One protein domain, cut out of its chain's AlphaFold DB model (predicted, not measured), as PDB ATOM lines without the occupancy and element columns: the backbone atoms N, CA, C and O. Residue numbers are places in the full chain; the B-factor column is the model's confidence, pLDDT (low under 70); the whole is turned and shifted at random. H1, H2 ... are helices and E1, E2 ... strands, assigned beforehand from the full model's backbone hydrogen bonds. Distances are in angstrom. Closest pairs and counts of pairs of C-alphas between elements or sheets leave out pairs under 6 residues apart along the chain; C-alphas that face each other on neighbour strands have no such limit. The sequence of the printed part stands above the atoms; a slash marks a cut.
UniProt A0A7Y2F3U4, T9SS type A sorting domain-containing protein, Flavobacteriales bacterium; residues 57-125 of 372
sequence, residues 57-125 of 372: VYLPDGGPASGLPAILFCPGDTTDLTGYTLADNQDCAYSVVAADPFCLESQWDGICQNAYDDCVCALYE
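AT A GLANCE: This is residues 57 to 125 of the 372 residues of the protein "T9SS type A sorting domain-containing protein" of Flavobacteriales bacterium (UniProt A0A7Y2F3U4). A small three-strand sheet has the helix H2 over one face, and the long helix H4 packs on H2 at a steep tilt without reaching the sheet. The loop of residues 74 to 83, between E2 and E3, and the last residues of H4 make the two ends of the longest axis, while the short helices H1 and H3 only graze the sheet. The printed part has 69 residues with four named helices and three named strands, in the order E1, H1, E2, E3, H2, H3, H4; the sheet runs E2, E1, E3, antiparallel, and the class is mixed. The whole is compact, with a radius of gyration of the C-alphas of 11.4 A, and spans 37 by 25 by 19 A, only just elongated.

HOW THE PARTS SIT: E1, residues 57 to 60, is the inner strand, with the edge strands E2, residues 71 to 73, and E3, residues 84 to 86. The pairing is staggered: E1 pairs with E2 over residues 57 to 58, where N 58 and O 71 are 2.9 A apart, and with E3 over residues 58 to 60, where N 59 and O 85 are 2.8 A apart, both within hydrogen-bond range. H1, residues 63 to 66, is only just on the sheet, with 5 pairs of C-alphas within 10 A, and only grazes it with its residues 63 to 66. H2, residues 90 to 99, is on one face of the sheet, giving two layers, a helix layer over a strand layer, at a height over the sheet of 9.8 A. It is over E2 and, only just, over E1, and only just runs across the strands, at 60.2 degrees to E2 on the local plane. The closest C-alphas of E1 and H2 are those of Val 57 and Ala 93, 6.3 A. H3, residues 102 to 105, only grazes the sheet with residues 103 to 105; it touches H2 only at the corner, and only just, with 3 pairs of C-alphas within 8 A, the closest Val 97 and Cys 103 at 5.6 A. H4, residues 110 to 125, is not on the sheet; it touches H2, opposite ways at a steep tilt of 47 degrees, with the C-alphas of Cys 92 and Cys 119 closest at 5.5 A. With residues 110 to 113 alone H4 only just touches H1, with 3 pairs, the closest C-alphas being those of Pro 64 and Gly 110, 5.3 A. Every O i to N i+4 pair is within hydrogen-bond range in H2, 10 of 12 are in H4, and H1 and H3 are too short for such a pair.

IN THESE COORDINATES: E1 begins at C-alpha 57, (-0.117, 136.975, 62.644), and is 10.0 A long; H1 is 5.7 A, E2 5.9 A and E3 6.9 A. H2 runs 14.0 A from C-alpha 90 at (2.914, 142.491, 62.429), and H3 is 5.1 A. H4 is 23.2 A long and ends at C-alpha 125, (2.501, 160.028, 64.687).

THE WHOLE: The C-alphas of Thr 78 and Glu 125 are the two farthest apart, 37.5 A. The printed part has no cut; no link is long, and the link from E2 to E3, 10 residues, is short, the others tight. The mean pLDDT of the printed part is 86.6, and residues 75 to 76 and 122 to 125 are under 70.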
ATOM      1  N   VAL A  57       1.268 136.835  62.227       90.50
ATOM      2  CA  VAL A  57      -0.117 136.975  62.644       90.50
ATOM      3  C   VAL A  57      -0.968 137.168  61.395       90.50
ATOM      4  O   VAL A  57      -0.790 138.123  60.628       90.50
ATOM      5  N   TYR A  58      -1.891 136.237  61.197       94.75
ATOM      6  CA  TYR A  58      -2.922 136.281  60.176       94.75
ATOM      7  C   TYR A  58      -4.249 136.686  60.817       94.75
ATOM      8  O   TYR A  58      -4.674 136.102  61.817       94.75
ATOM      9  N   LEU A  59      -4.904 137.685  60.234       95.75
ATOM     10  CA  LEU A  59      -6.213 138.177  60.648       95.75
ATOM     11  C   LEU A  59      -7.293 137.570  59.750       95.75
ATOM     12  O   LEU A  59      -7.036 137.314  58.573       95.75
ATOM     13  N   PRO A  60      -8.503 137.318  60.259       96.44
ATOM     14  CA  PRO A  60      -9.574 136.799  59.425       96.44
ATOM     15  C   PRO A  60     -10.070 137.855  58.426       96.44
ATOM     16  O   PRO A  60     -10.298 139.006  58.787       96.44
ATOM     17  N   ASP A  61     -10.333 137.452  57.180       90.25
ATOM     18  CA  ASP A  61     -10.701 138.349  56.066       90.25
ATOM     19  C   ASP A  61     -12.000 139.140  56.306       90.25
ATOM     20  O   ASP A  61     -12.237 140.181  55.696       90.25
ATOM     21  N   GLY A  62     -12.871 138.639  57.187       85.31
ATOM     22  CA  GLY A  62     -14.103 139.315  57.607       85.31
ATOM     23  C   GLY A  62     -13.947 140.195  58.851       85.31
ATOM     24  O   GLY A  62     -14.957 140.675  59.373       85.31
ATOM     25  N   GLY A  63     -12.723 140.344  59.370       89.19
ATOM     26  CA  GLY A  63     -12.432 141.032  60.626       89.19
ATOM     27  C   GLY A  63     -13.323 140.519  61.770       89.19
ATOM     28  O   GLY A  63     -13.597 139.313  61.838       89.19
ATOM     29  N   PRO A  64     -13.870 141.415  62.614       89.31
ATOM     30  CA  PRO A  64     -14.765 141.056  63.717       89.31
ATOM     31  C   PRO A  64     -15.985 140.217  63.326       89.31
ATOM     32  O   PRO A  64     -16.476 139.404  64.112       89.31
ATOM     33  N   ALA A  65     -16.501 140.419  62.110       89.50
ATOM     34  CA  ALA A  65     -17.719 139.768  61.640       89.50
ATOM     35  C   ALA A  65     -17.495 138.310  61.210       89.50
ATOM     36  O   ALA A  65     -18.465 137.574  61.028       89.50
ATOM     37  N   SER A  66     -16.236 137.890  61.047       89.75
ATOM     38  CA  SER A  66     -15.884 136.530  60.626       89.75
ATOM     39  C   SER A  66     -16.225 135.464  61.670       89.75
ATOM     40  O   SER A  66     -16.481 134.319  61.307       89.75
ATOM     41  N   GLY A  67     -16.231 135.820  62.960       91.31
ATOM     42  CA  GLY A  67     -16.355 134.840  64.041       91.31
ATOM     43  C   GLY A  67     -15.093 134.007  64.286       91.31
ATOM     44  O   GLY A  67     -15.137 133.105  65.116       91.31
ATOM     45  N   LEU A  68     -14.002 134.271  63.564       95.06
ATOM     46  CA  LEU A  68     -12.762 133.501  63.627       95.06
ATOM     47  C   LEU A  68     -11.730 134.195  64.538       95.06
ATOM     48  O   LEU A  68     -11.714 135.426  64.595       95.06
ATOM     49  N   PRO A  69     -10.880 133.446  65.266       96.31
ATOM     50  CA  PRO A  69      -9.719 134.004  65.966       96.31
ATOM     51  C   PRO A  69      -8.640 134.455  64.981       96.31
ATOM     52  O   PRO A  69      -8.673 134.048  63.829       96.31
ATOM     53  N   ALA A  70      -7.664 135.253  65.410       94.88
ATOM     54  CA  ALA A  70      -6.418 135.406  64.657       94.88
ATOM     55  C   ALA A  70      -5.582 134.116  64.726       94.88
ATOM     56  O   ALA A  70      -5.730 133.311  65.646       94.88
ATOM     57  N   ILE A  71      -4.685 133.928  63.758       92.88
ATOM     58  CA  ILE A  71      -3.786 132.771  63.706       92.88
ATOM     59  C   ILE A  71      -2.343 133.236  63.836       92.88
ATOM     60  O   ILE A  71      -1.894 134.113  63.100       92.88
ATOM     61  N   LEU A  72      -1.609 132.590  64.739       89.44
ATOM     62  CA  LEU A  72      -0.157 132.659  64.794       89.44
ATOM     63  C   LEU A  72       0.417 131.565  63.882       89.44
ATOM     64  O   LEU A  72       0.358 130.385  64.218       89.44
ATOM     65  N   PHE A  73       0.928 131.941  62.711       87.25
ATOM     66  CA  PHE A  73       1.429 130.990  61.718       87.25
ATOM     67  C   PHE A  73       2.950 130.865  61.800       87.25
ATOM     68  O   PHE A  73       3.666 131.816  61.482       87.25
ATOM     69  N   CYS A  74       3.447 129.689  62.184       82.31
ATOM     70  CA  CYS A  74       4.883 129.422  62.272       82.31
ATOM     71  C   CYS A  74       5.471 128.984  60.920       82.31
ATOM     72  O   CYS A  74       4.802 128.292  60.145       82.31
ATOM     73  N   PRO A  75       6.747 129.293  60.629       69.81
ATOM     74  CA  PRO A  75       7.443 128.706  59.489       69.81
ATOM     75  C   PRO A  75       7.391 127.167  59.523       69.81
ATOM     76  O   PRO A  75       7.834 126.539  60.479       69.81
ATOM     77  N   GLY A  76       6.854 126.554  58.464       67.88
ATOM     78  CA  GLY A  76       6.678 125.097  58.371       67.88
ATOM     79  C   GLY A  76       5.312 124.581  58.831       67.88
ATOM     80  O   GLY A  76       5.052 123.384  58.703       67.88
ATOM     81  N   ASP A  77       4.430 125.465  59.302       74.44
ATOM     82  CA  ASP A  77       3.048 125.115  59.594       74.44
ATOM     83  C   ASP A  77       2.274 124.757  58.303       74.44
ATOM     84  O   ASP A  77       2.530 125.270  57.210       74.44
ATOM     85  N   THR A  78       1.338 123.818  58.432       81.56
ATOM     86  CA  THR A  78       0.433 123.355  57.367       81.56
ATOM     87  C   THR A  78      -1.010 123.805  57.592       81.56
ATOM     88  O   THR A  78      -1.902 123.361  56.866       81.56
ATOM     89  N   THR A  79      -1.242 124.672  58.586       83.94
ATOM     90  CA  THR A  79      -2.540 125.294  58.859       83.94
ATOM     91  C   THR A  79      -3.136 125.900  57.590       83.94
ATOM     92  O   THR A  79      -2.475 126.625  56.844       83.94
ATOM     93  N   ASP A  80      -4.403 125.577  57.334       87.69
ATOM     94  CA  ASP A  80      -5.161 126.144  56.224       87.69
ATOM     95  C   ASP A  80      -5.473 127.617  56.517       87.69
ATOM     96  O   ASP A  80      -6.211 127.934  57.447       87.69
ATOM     97  N   LEU A  81      -4.901 128.509  55.709       91.75
ATOM     98  CA  LEU A  81      -5.078 129.960  55.810       91.75
ATOM     99  C   LEU A  81      -6.261 130.472  54.972       91.75
ATOM    100  O   LEU A  81      -6.393 131.673  54.740       91.75
ATOM    101  N   THR A  82      -7.133 129.587  54.484       93.06
ATOM    102  CA  THR A  82      -8.338 129.999  53.757       93.06
ATOM    103  C   THR A  82      -9.247 130.848  54.652       93.06
ATOM    104  O   THR A  82      -9.742 130.377  55.673       93.06
ATOM    105  N   GLY A  83      -9.512 132.090  54.235       92.75
ATOM    106  CA  GLY A  83     -10.307 133.059  54.999       92.75
ATOM    107  C   GLY A  83      -9.481 133.963  55.915       92.75
ATOM    108  O   GLY A  83     -10.066 134.648  56.757       92.75
ATOM    109  N   TYR A  84      -8.157 133.958  55.754       95.94
ATOM    110  CA  TYR A  84      -7.228 134.795  56.492       95.94
ATOM    111  C   TYR A  84      -6.307 135.592  55.570       95.94
ATOM    112  O   TYR A  84      -5.871 135.126  54.515       95.94
ATOM    113  N   THR A  85      -5.911 136.763  56.053       93.44
ATOM    114  CA  THR A  85      -4.963 137.674  55.424       93.44
ATOM    115  C   THR A  85      -3.846 138.006  56.395       93.44
ATOM    116  O   THR A  85      -4.032 138.071  57.609       93.44
ATOM    117  N   LEU A  86      -2.640 138.182  55.863       90.25
ATOM    118  CA  LEU A  86      -1.498 138.593  56.667       90.25
ATOM    119  C   LEU A  86      -1.772 139.982  57.258       90.25
ATOM    120  O   LEU A  86      -2.145 140.881  56.506       90.25
ATOM    121  N   ALA A  87      -1.570 140.168  58.567       88.38
ATOM    122  CA  ALA A  87      -1.765 141.479  59.179       88.38
ATOM    123  C   ALA A  87      -0.814 142.513  58.551       88.38
ATOM    124  O   ALA A  87       0.396 142.277  58.464       88.38
ATOM    125  N   ASP A  88      -1.358 143.663  58.150       81.69
ATOM    126  CA  ASP A  88      -0.605 144.748  57.508       81.69
ATOM    127  C   ASP A  88       0.545 145.281  58.379       81.69
ATOM    128  O   ASP A  88       1.559 145.747  57.854       81.69
ATOM    129  N   ASN A  89       0.396 145.210  59.704       81.38
ATOM    130  CA  ASN A  89       1.438 145.534  60.666       81.38
ATOM    131  C   ASN A  89       1.584 144.398  61.684       81.38
ATOM    132  O   ASN A  89       0.732 144.204  62.553       81.38
ATOM    133  N   GLN A  90       2.676 143.646  61.571       85.81
ATOM    134  CA  GLN A  90       2.914 142.491  62.429       85.81
ATOM    135  C   GLN A  90       3.129 142.900  63.887       85.81
ATOM    136  O   GLN A  90       2.512 142.298  64.755       85.81
ATOM    137  N   ASP A  91       3.897 143.955  64.165       78.75
ATOM    138  CA  ASP A  91       4.189 144.401  65.536       78.75
ATOM    139  C   ASP A  91       2.919 144.782  66.302       78.75
ATOM    140  O   ASP A  91       2.735 144.403  67.459       78.75
ATOM    141  N   CYS A  92       1.994 145.475  65.636       85.81
ATOM    142  CA  CYS A  92       0.708 145.808  66.224       85.81
ATOM    143  C   CYS A  92      -0.158 144.575  66.440       85.81
ATOM    144  O   CYS A  92      -0.710 144.412  67.528       85.81
ATOM    145  N   ALA A  93      -0.243 143.682  65.452       87.56
ATOM    146  CA  ALA A  93      -0.992 142.440  65.599       87.56
ATOM    147  C   ALA A  93      -0.448 141.605  66.769       87.56
ATOM    148  O   ALA A  93      -1.227 141.152  67.604       87.56
ATOM    149  N   TYR A  94       0.879 141.505  66.889       85.19
ATOM    150  CA  TYR A  94       1.578 140.883  68.010       85.19
ATOM    151  C   TYR A  94       1.252 141.535  69.346       85.19
ATOM    152  O   TYR A  94       0.938 140.834  70.305       85.19
ATOM    153  N   SER A  95       1.291 142.867  69.412       83.75
ATOM    154  CA  SER A  95       0.989 143.597  70.643       83.75
ATOM    155  C   SER A  95      -0.428 143.300  71.147       83.75
ATOM    156  O   SER A  95      -0.624 143.099  72.343       83.75
ATOM    157  N   VAL A  96      -1.396 143.190  70.231       92.44
ATOM    158  CA  VAL A  96      -2.804 142.915  70.541       92.44
ATOM    159  C   VAL A  96      -2.979 141.492  71.041       92.44
ATOM    160  O   VAL A  96      -3.538 141.291  72.114       92.44
ATOM    161  N   VAL A  97      -2.459 140.505  70.308       89.06
ATOM    162  CA  VAL A  97      -2.624 139.097  70.686       89.06
ATOM    163  C   VAL A  97      -1.818 138.703  71.924       89.06
ATOM    164  O   VAL A  97      -2.204 137.784  72.640       89.06
ATOM    165  N   ALA A  98      -0.713 139.401  72.202       83.44
ATOM    166  CA  ALA A  98       0.053 139.226  73.431       83.44
ATOM    167  C   ALA A  98      -0.636 139.879  74.640       83.44
ATOM    168  O   ALA A  98      -0.538 139.364  75.754       83.44
ATOM    169  N   ALA A  99      -1.319 141.010  74.435       82.88
ATOM    170  CA  ALA A  99      -2.060 141.698  75.488       82.88
ATOM    171  C   ALA A  99      -3.390 141.005  75.820       82.88
ATOM    172  O   ALA A  99      -3.789 140.991  76.987       82.88
ATOM    173  N   ASP A 100      -4.055 140.427  74.817       89.75
ATOM    174  CA  ASP A 100      -5.326 139.730  74.973       89.75
ATOM    175  C   ASP A 100      -5.329 138.368  74.245       89.75
ATOM    176  O   ASP A 100      -5.598 138.292  73.039       89.75
ATOM    177  N   PRO A 101      -5.082 137.263  74.979       90.38
ATOM    178  CA  PRO A 101      -5.128 135.912  74.423       90.38
ATOM    179  C   PRO A 101      -6.481 135.535  73.803       90.38
ATOM    180  O   PRO A 101      -6.528 134.649  72.947       90.38
ATOM    181  N   PHE A 102      -7.584 136.210  74.168       93.44
ATOM    182  CA  PHE A 102      -8.902 135.963  73.574       93.44
ATOM    183  C   PHE A 102      -8.886 136.131  72.048       93.44
ATOM    184  O   PHE A 102      -9.543 135.364  71.335       93.44
ATOM    185  N   CYS A 103      -8.076 137.073  71.553       95.25
ATOM    186  CA  CYS A 103      -7.921 137.366  70.132       95.25
ATOM    187  C   CYS A 103      -7.348 136.183  69.328       95.25
ATOM    188  O   CYS A 103      -7.634 136.078  68.135       95.25
ATOM    189  N   LEU A 104      -6.584 135.281  69.962       91.38
ATOM    190  CA  LEU A 104      -6.045 134.051  69.353       91.38
ATOM    191  C   LEU A 104      -6.849 132.799  69.710       91.38
ATOM    192  O   LEU A 104      -6.973 131.884  68.904       91.38
ATOM    193  N   GLU A 105      -7.360 132.718  70.936       90.00
ATOM    194  CA  GLU A 105      -7.948 131.477  71.444       90.00
ATOM    195  C   GLU A 105      -9.434 131.335  71.110       90.00
ATOM    196  O   GLU A 105      -9.957 130.221  71.068       90.00
ATOM    197  N   SER A 106     -10.134 132.455  70.920       94.25
ATOM    198  CA  SER A 106     -11.591 132.466  70.786       94.25
ATOM    199  C   SER A 106     -12.046 133.154  69.511       94.25
ATOM    200  O   SER A 106     -12.636 132.509  68.645       94.25
ATOM    201  N   GLN A 107     -11.809 134.460  69.402       95.38
ATOM    202  CA  GLN A 107     -12.304 135.256  68.289       95.38
ATOM    203  C   GLN A 107     -11.534 136.570  68.188       95.38
ATOM    204  O   GLN A 107     -11.329 137.258  69.184       95.38
ATOM    205  N   TRP A 108     -11.206 136.966  66.962       96.62
ATOM    206  CA  TRP A 108     -10.831 138.332  66.652       96.62
ATOM    207  C   TRP A 108     -12.107 139.169  66.610       96.62
ATOM    208  O   TRP A 108     -12.865 139.107  65.642       96.62
ATOM    209  N   ASP A 109     -12.417 139.867  67.698       95.31
ATOM    210  CA  ASP A 109     -13.654 140.630  67.846       95.31
ATOM    211  C   ASP A 109     -13.440 142.139  67.623       95.31
ATOM    212  O   ASP A 109     -12.393 142.590  67.155       95.31
ATOM    213  N   GLY A 110     -14.461 142.944  67.933       91.00
ATOM    214  CA  GLY A 110     -14.368 144.398  67.804       91.00
ATOM    215  C   GLY A 110     -13.360 145.038  68.763       91.00
ATOM    216  O   GLY A 110     -12.841 146.101  68.451       91.00
ATOM    217  N   ILE A 111     -13.066 144.416  69.907       94.06
ATOM    218  CA  ILE A 111     -12.076 144.924  70.862       94.06
ATOM    219  C   ILE A 111     -10.671 144.662  70.312       94.06
ATOM    220  O   ILE A 111      -9.878 145.600  70.244       94.06
ATOM    221  N   CYS A 112     -10.401 143.440  69.840       95.44
ATOM    222  CA  CYS A 112      -9.144 143.085  69.178       95.44
ATOM    223  C   CYS A 112      -8.880 143.979  67.959       95.44
ATOM    224  O   CYS A 112      -7.798 144.550  67.824       95.44
ATOM    225  N   GLN A 113      -9.894 144.156  67.102       94.12
ATOM    226  CA  GLN A 113      -9.780 144.995  65.913       94.12
ATOM    227  C   GLN A 113      -9.510 146.457  66.270       94.12
ATOM    228  O   GLN A 113      -8.595 147.042  65.706       94.12
ATOM    229  N   ASN A 114     -10.240 147.030  67.231       87.75
ATOM    230  CA  ASN A 114     -10.005 148.413  67.645       87.75
ATOM    231  C   ASN A 114      -8.601 148.592  68.239       87.75
ATOM    232  O   ASN A 114      -7.944 149.571  67.922       87.75
ATOM    233  N   ALA A 115      -8.115 147.651  69.055       89.25
ATOM    234  CA  ALA A 115      -6.767 147.725  69.621       89.25
ATOM    235  C   ALA A 115      -5.673 147.617  68.542       89.25
ATOM    236  O   ALA A 115      -4.663 148.320  68.603       89.25
ATOM    237  N   TYR A 116      -5.885 146.759  67.540       90.38
ATOM    238  CA  TYR A 116      -5.006 146.653  66.379       90.38
ATOM    239  C   TYR A 116      -5.004 147.940  65.565       90.38
ATOM    240  O   TYR A 116      -3.934 148.485  65.299       90.38
ATOM    241  N   ASP A 117      -6.188 148.446  65.231       85.38
ATOM    242  CA  ASP A 117      -6.348 149.680  64.476       85.38
ATOM    243  C   ASP A 117      -5.720 150.847  65.237       85.38
ATOM    244  O   ASP A 117      -4.925 151.569  64.652       85.38
ATOM    245  N   ASP A 118      -5.962 150.982  66.543       82.44
ATOM    246  CA  ASP A 118      -5.378 152.025  67.392       82.44
ATOM    247  C   ASP A 118      -3.844 151.960  67.414       82.44
ATOM    248  O   ASP A 118      -3.182 152.991  67.281       82.44
ATOM    249  N   CYS A 119      -3.258 150.763  67.531       83.19
ATOM    250  CA  CYS A 119      -1.807 150.592  67.447       83.19
ATOM    251  C   CYS A 119      -1.276 150.999  66.067       83.19
ATOM    252  O   CYS A 119      -0.315 151.768  65.964       83.19
ATOM    253  N   VAL A 120      -1.926 150.526  64.999       79.75
ATOM    254  CA  VAL A 120      -1.553 150.863  63.622       79.75
ATOM    255  C   VAL A 120      -1.662 152.371  63.406       79.75
ATOM    256  O   VAL A 120      -0.751 152.962  62.830       79.75
ATOM    257  N   CYS A 121      -2.723 153.004  63.915       71.62
ATOM    258  CA  CYS A 121      -2.956 154.444  63.876       71.62
ATOM    259  C   CYS A 121      -1.873 155.218  64.650       71.62
ATOM    260  O   CYS A 121      -1.405 156.246  64.163       71.62
ATOM    261  N   ALA A 122      -1.458 154.752  65.833       66.75
ATOM    262  CA  ALA A 122      -0.481 155.444  66.680       66.75
ATOM    263  C   ALA A 122       0.907 155.541  66.024       66.75
ATOM    264  O   ALA A 122       1.602 156.548  66.170       66.75
ATOM    265  N   LEU A 123       1.295 154.547  65.220       60.44
ATOM    266  CA  LEU A 123       2.559 154.579  64.476       60.44
ATOM    267  C   LEU A 123       2.612 155.692  63.410       60.44
ATOM    268  O   LEU A 123       3.702 156.084  62.984       60.44
ATOM    269  N   TYR A 124       1.469 156.258  63.004       55.53
ATOM    270  CA  TYR A 124       1.436 157.391  62.075       55.53
ATOM    271  C   TYR A 124       1.882 158.717  62.702       55.53
ATOM    272  O   TYR A 124       2.261 159.620  61.953       55.53
ATOM    273  N   GLU A 125       1.915 158.846  64.034       47.00
ATOM    274  CA  GLU A 125       2.501 160.028  64.687       47.00
ATOM    275  C   GLU A 125       4.027 160.108  64.480       47.00
ATOM    276  O   GLU A 125       4.599 161.199  64.517       47.00
TER     277      GLU A 125